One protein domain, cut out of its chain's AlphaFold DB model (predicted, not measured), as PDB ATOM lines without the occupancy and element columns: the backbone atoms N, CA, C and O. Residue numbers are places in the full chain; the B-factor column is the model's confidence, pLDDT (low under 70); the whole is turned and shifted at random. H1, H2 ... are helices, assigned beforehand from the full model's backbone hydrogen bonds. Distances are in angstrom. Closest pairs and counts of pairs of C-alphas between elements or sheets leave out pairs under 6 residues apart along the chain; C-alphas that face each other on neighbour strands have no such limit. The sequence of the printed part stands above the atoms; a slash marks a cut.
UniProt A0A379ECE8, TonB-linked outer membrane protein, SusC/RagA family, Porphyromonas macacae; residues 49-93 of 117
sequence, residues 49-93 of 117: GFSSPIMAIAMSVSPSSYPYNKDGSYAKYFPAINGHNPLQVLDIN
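What this domain is: This is residues 49 to 93 of the 117 residues of the protein "TonB-linked outer membrane protein, SusC/RagA family" of Porphyromonas macacae (UniProt A0A379ECE8). The model has little regular structure: two short helices, H1 and then H2, run opposite ways, joined by a long loop that reaches to the far end at Asp 71 and folds back to H2. The printed part has 45 residues and no named strand; the class is all helix, with only 14 residues in named elements. It is compact, with a radius of gyration of the C-alphas of 9.6 A, and spans 27 by 23 by 15 A.

Where its parts are: H1, residues 53 to 59, starts with C-alpha 53 at (32.317, -0.272, -1.782) and is 10.1 A long. H2, residues 86 to 92, is also 10.1 A long and ends with C-alpha 92 at (23.323, 6.015, 5.652).

How they stand to each other: H1 and H2 form a helical hairpin and only just touch, with 3 pairs of C-alphas within 8 A. The closest C-alphas, of Ala 56 and Pro 86, are 6.2 A apart. Their lines stand at a shallow tilt of 25 degrees. In both helices every O i to N i+4 pair is within hydrogen-bond range.

The domain as a whole: The two C-alphas farthest apart, of Ala 58 and Asp 71, are separated by 27.3 A. The link from H1 to H2 is long, residues 60 to 85. The printed part has no cut. Its mean pLDDT is 77.3; residues 49 to 53, 56 to 60 and 93 are under 70.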
ATOM      1  N   GLY A  49      33.763   1.107   9.206       57.06
ATOM      2  CA  GLY A  49      32.349   1.140   8.844       57.06
ATOM      3  C   GLY A  49      31.994   0.274   7.636       57.06
ATOM      4  O   GLY A  49      30.817   0.041   7.408       57.06
ATOM      5  N   PHE A  50      32.973  -0.211   6.860       63.12
ATOM      6  CA  PHE A  50      32.736  -0.952   5.607       63.12
ATOM      7  C   PHE A  50      31.959  -0.158   4.535       63.12
ATOM      8  O   PHE A  50      31.409  -0.739   3.604       63.12
ATOM      9  N   SER A  51      31.962   1.175   4.637       61.62
ATOM     10  CA  SER A  51      31.342   2.115   3.689       61.62
ATOM     11  C   SER A  51      32.152   2.338   2.413       61.62
ATOM     12  O   SER A  51      31.668   3.015   1.519       61.62
ATOM     13  N   SER A  52      33.367   1.795   2.292       69.88
ATOM     14  CA  SER A  52      34.072   1.758   1.005       69.88
ATOM     15  C   SER A  52      33.535   0.583   0.179       69.88
ATOM     16  O   SER A  52      33.753  -0.570   0.568       69.88
ATOM     17  N   PRO A  53      32.859   0.818  -0.967       67.00
ATOM     18  CA  PRO A  53      32.317  -0.272  -1.782       67.00
ATOM     19  C   PRO A  53      33.406  -1.209  -2.292       67.00
ATOM     20  O   PRO A  53      33.181  -2.409  -2.420       67.00
ATOM     21  N   ILE A  54      34.597  -0.664  -2.557       72.12
ATOM     22  CA  ILE A  54      35.750  -1.427  -3.036       72.12
ATOM     23  C   ILE A  54      36.230  -2.383  -1.948       72.12
ATOM     24  O   ILE A  54      36.397  -3.566  -2.222       72.12
ATOM     25  N   MET A  55      36.392  -1.904  -0.712       72.06
ATOM     26  CA  MET A  55      36.797  -2.764   0.402       72.06
ATOM     27  C   MET A  55      35.746  -3.841   0.688       72.06
ATOM     28  O   MET A  55      36.096  -5.007   0.868       72.06
ATOM     29  N   ALA A  56      34.462  -3.467   0.686       69.75
ATOM     30  CA  ALA A  56      33.375  -4.413   0.887       69.75
ATOM     31  C   ALA A  56      33.431  -5.545  -0.151       69.75
ATOM     32  O   ALA A  56      33.538  -6.710   0.231       69.75
ATOM     33  N   ILE A  57      33.445  -5.201  -1.447       67.88
ATOM     34  CA  ILE A  57      33.492  -6.162  -2.562       67.88
ATOM     35  C   ILE A  57      34.775  -6.999  -2.538       67.88
ATOM     36  O   ILE A  57      34.709  -8.211  -2.724       67.88
ATOM     37  N   ALA A  58      35.933  -6.382  -2.305       68.62
ATOM     38  CA  ALA A  58      37.221  -7.059  -2.426       68.62
ATOM     39  C   ALA A  58      37.509  -8.046  -1.287       68.62
ATOM     40  O   ALA A  58      38.245  -9.007  -1.498       68.62
ATOM     41  N   MET A  59      36.981  -7.814  -0.080       66.00
ATOM     42  CA  MET A  59      37.459  -8.527   1.111       66.00
ATOM     43  C   MET A  59      36.367  -9.229   1.922       66.00
ATOM     44  O   MET A  59      36.696  -9.929   2.877       66.00
ATOM     45  N   SER A  60      35.077  -9.004   1.646       65.50
ATOM     46  CA  SER A  60      34.095  -9.120   2.735       65.50
ATOM     47  C   SER A  60      32.657  -9.492   2.371       65.50
ATOM     48  O   SER A  60      31.856  -9.746   3.274       65.50
ATOM     49  N   VAL A  61      32.309  -9.583   1.087       72.81
ATOM     50  CA  VAL A  61      30.987 -10.067   0.654       72.81
ATOM     51  C   VAL A  61      31.124 -11.384  -0.093       72.81
ATOM     52  O   VAL A  61      31.860 -11.487  -1.069       72.81
ATOM     53  N   SER A  62      30.387 -12.399   0.358       78.50
ATOM     54  CA  SER A  62      30.217 -13.628  -0.414       78.50
ATOM     55  C   SER A  62      29.279 -13.359  -1.596       78.50
ATOM     56  O   SER A  62      28.257 -12.699  -1.392       78.50
ATOM     57  N   PRO A  63      29.530 -13.923  -2.792       75.25
ATOM     58  CA  PRO A  63      28.579 -13.884  -3.907       75.25
ATOM     59  C   PRO A  63      27.191 -14.457  -3.569       75.25
ATOM     60  O   PRO A  63      26.226 -14.178  -4.269       75.25
ATOM     61  N   SER A  64      27.084 -15.248  -2.494       81.12
ATOM     62  CA  SER A  64      25.825 -15.827  -2.008       81.12
ATOM     63  C   SER A  64      25.094 -14.957  -0.974       81.12
ATOM     64  O   SER A  64      24.008 -15.330  -0.527       81.12
ATOM     65  N   SER A  65      25.680 -13.833  -0.553       80.19
ATOM     66  CA  SER A  65      25.039 -12.878   0.355       80.19
ATOM     67  C   SER A  65      24.214 -11.870  -0.444       80.19
ATOM     68  O   SER A  65      24.715 -11.233  -1.367       80.19
ATOM     69  N   TYR A  66      22.952 -11.684  -0.055       85.44
ATOM     70  CA  TYR A  66      22.042 -10.733  -0.694       85.44
ATOM     71  C   TYR A  66      21.906  -9.458   0.151       85.44
ATOM     72  O   TYR A  66      21.861  -9.561   1.376       85.44
ATOM     73  N   PRO A  67      21.812  -8.260  -0.458       83.62
ATOM     74  CA  PRO A  67      21.708  -6.993   0.275       83.62
ATOM     75  C   PRO A  67      20.343  -6.766   0.935       83.62
ATOM     76  O   PRO A  67      20.255  -6.007   1.899       83.62
ATOM     77  N   TYR A  68      19.289  -7.435   0.466       90.00
ATOM     78  CA  TYR A  68      17.932  -7.295   0.992       90.00
ATOM     79  C   TYR A  68      17.341  -8.652   1.373       90.00
ATOM     80  O   TYR A  68      17.614  -9.670   0.734       90.00
ATOM     81  N   ASN A  69      16.506  -8.654   2.407       88.81
ATOM     82  CA  ASN A  69      15.613  -9.759   2.730       88.81
ATOM     83  C   ASN A  69      14.412  -9.768   1.761       88.81
ATOM     84  O   ASN A  69      14.176  -8.811   1.023       88.81
ATOM     85  N   LYS A  70      13.603 -10.836   1.788       88.50
ATOM     86  CA  LYS A  70      12.400 -10.959   0.936       88.50
ATOM     87  C   LYS A  70      11.348  -9.868   1.184       88.50
ATOM     88  O   LYS A  70      10.533  -9.615   0.306       88.50
ATOM     89  N   ASP A  71      11.361  -9.258   2.364       90.25
ATOM     90  CA  ASP A  71      10.472  -8.161   2.760       90.25
ATOM     91  C   ASP A  71      11.008  -6.766   2.372       90.25
ATOM     92  O   ASP A  71      10.362  -5.762   2.657       90.25
ATOM     93  N   GLY A  72      12.182  -6.691   1.730       86.44
ATOM     94  CA  GLY A  72      12.826  -5.443   1.316       86.44
ATOM     95  C   GLY A  72      13.676  -4.762   2.394       86.44
ATOM     96  O   GLY A  72      14.322  -3.756   2.107       86.44
ATOM     97  N   SER A  73      13.734  -5.295   3.617       88.00
ATOM     98  CA  SER A  73      14.635  -4.785   4.658       88.00
ATOM     99  C   SER A  73      16.100  -5.143   4.369       88.00
ATOM    100  O   SER A  73      16.388  -6.125   3.683       88.00
ATOM    101  N   TYR A  74      17.051  -4.367   4.902       88.00
ATOM    102  CA  TYR A  74      18.476  -4.687   4.775       88.00
ATOM    103  C   TYR A  74      18.804  -6.031   5.436       88.00
ATOM    104  O   TYR A  74      18.532  -6.249   6.620       88.00
ATOM    105  N   ALA A  75      19.431  -6.925   4.676       86.44
ATOM    106  CA  ALA A  75      19.909  -8.201   5.196       86.44
ATOM    107  C   ALA A  75      21.069  -7.992   6.182       86.44
ATOM    108  O   ALA A  75      21.816  -7.026   6.060       86.44
ATOM    109  N   LYS A  76      21.251  -8.917   7.131       82.44
ATOM    110  CA  LYS A  76      22.354  -8.893   8.118       82.44
ATOM    111  C   LYS A  76      23.340 -10.056   7.963       82.44
ATOM    112  O   LYS A  76      24.239 -10.223   8.779       82.44
ATOM    113  N   TYR A  77      23.171 -10.896   6.940       84.19
ATOM    114  CA  TYR A  77      24.010 -12.078   6.737       84.19
ATOM    115  C   TYR A  77      25.298 -11.735   5.970       84.19
ATOM    116  O   TYR A  77      25.472 -12.065   4.794       84.19
ATOM    117  N   PHE A  78      26.207 -11.061   6.674       82.62
ATOM    118  CA  PHE A  78      27.538 -10.690   6.191       82.62
ATOM    119  C   PHE A  78      28.609 -11.114   7.210       82.62
ATOM    120  O   PHE A  78      29.132 -10.282   7.953       82.62
ATOM    121  N   PRO A  79      28.913 -12.422   7.309       78.38
ATOM    122  CA  PRO A  79      29.740 -12.967   8.389       78.38
ATOM    123  C   PRO A  79      31.172 -12.412   8.419       78.38
ATOM    124  O   PRO A  79      31.725 -12.240   9.499       78.38
ATOM    125  N   ALA A  80      31.753 -12.065   7.266       77.69
ATOM    126  CA  ALA A  80      33.107 -11.505   7.191       77.69
ATOM    127  C   ALA A  80      33.217 -10.063   7.730       77.69
ATOM    128  O   ALA A  80      34.318  -9.601   8.010       77.69
ATOM    129  N   ILE A  81      32.088  -9.368   7.906       76.06
ATOM    130  CA  ILE A  81      32.010  -7.975   8.383       76.06
ATOM    131  C   ILE A  81      31.016  -7.833   9.525       76.06
ATOM    132  O   ILE A  81      30.289  -6.849   9.623       76.06
ATOM    133  N   ASN A  82      30.965  -8.843  10.395       78.06
ATOM    134  CA  ASN A  82      30.182  -8.819  11.631       78.06
ATOM    135  C   ASN A  82      28.685  -8.492  11.420       78.06
ATOM    136  O   ASN A  82      28.044  -7.839  12.240       78.06
ATOM    137  N   GLY A  83      28.128  -8.915  10.283       79.75
ATOM    138  CA  GLY A  83      26.728  -8.701   9.921       79.75
ATOM    139  C   GLY A  83      26.383  -7.296   9.422       79.75
ATOM    140  O   GLY A  83      25.205  -7.012   9.195       79.75
ATOM    141  N   HIS A  84      27.375  -6.425   9.216       79.50
ATOM    142  CA  HIS A  84      27.157  -5.120   8.600       79.50
ATOM    143  C   HIS A  84      26.832  -5.275   7.118       79.50
ATOM    144  O   HIS A  84      27.532  -5.958   6.382       79.50
ATOM    145  N   ASN A  85      25.763  -4.630   6.668       82.81
ATOM    146  CA  ASN A  85      25.389  -4.622   5.264       82.81
ATOM    147  C   ASN A  85      26.095  -3.464   4.544       82.81
ATOM    148  O   ASN A  85      25.793  -2.311   4.857       82.81
ATOM    149  N   PRO A  86      26.989  -3.717   3.572       78.94
ATOM    150  CA  PRO A  86      27.744  -2.652   2.913       78.94
ATOM    151  C   PRO A  86      26.855  -1.614   2.224       78.94
ATOM    152  O   PRO A  86      27.155  -0.424   2.262       78.94
ATOM    153  N   LEU A  87      25.734  -2.051   1.636       81.00
ATOM    154  CA  LEU A  87      24.782  -1.159   0.976       81.00
ATOM    155  C   LEU A  87      24.065  -0.264   1.989       81.00
ATOM    156  O   LEU A  87      23.899   0.926   1.752       81.00
ATOM    157  N   GLN A  88      23.701  -0.816   3.148       80.19
ATOM    158  CA  GLN A  88      23.112  -0.033   4.231       80.19
ATOM    159  C   GLN A  88      24.076   1.045   4.736       80.19
ATOM    160  O   GLN A  88      23.665   2.178   4.969       80.19
ATOM    161  N   VAL A  89      25.352   0.701   4.927       76.56
ATOM    162  CA  VAL A  89      26.346   1.668   5.410       76.56
ATOM    163  C   VAL A  89      26.584   2.749   4.354       76.56
ATOM    164  O   VAL A  89      26.636   3.920   4.707       76.56
ATOM    165  N   LEU A  90      26.652   2.391   3.072       76.50
ATOM    166  CA  LEU A  90      26.762   3.357   1.973       76.50
ATOM    167  C   LEU A  90      25.592   4.339   1.895       76.50
ATOM    168  O   LEU A  90      25.797   5.510   1.593       76.50
ATOM    169  N   ASP A  91      24.377   3.869   2.165       78.00
ATOM    170  CA  ASP A  91      23.171   4.692   2.049       78.00
ATOM    171  C   ASP A  91      22.987   5.639   3.236       78.00
ATOM    172  O   ASP A  91      22.351   6.683   3.101       78.00
ATOM    173  N   ILE A  92      23.531   5.279   4.400       74.56
ATOM    174  CA  ILE A  92      23.323   6.015   5.652       74.56
ATOM    175  C   ILE A  92      24.545   6.865   6.021       74.56
ATOM    176  O   ILE A  92      24.393   7.942   6.593       74.56
ATOM    177  N   ASN A  93      25.760   6.410   5.707       68.88
ATOM    178  CA  ASN A  93      27.009   7.052   6.114       68.88
ATOM    179  C   ASN A  93      27.566   7.950   5.002       68.88
ATOM    180  O   ASN A  93      28.652   7.713   4.469       68.88
TER     181      ASN A  93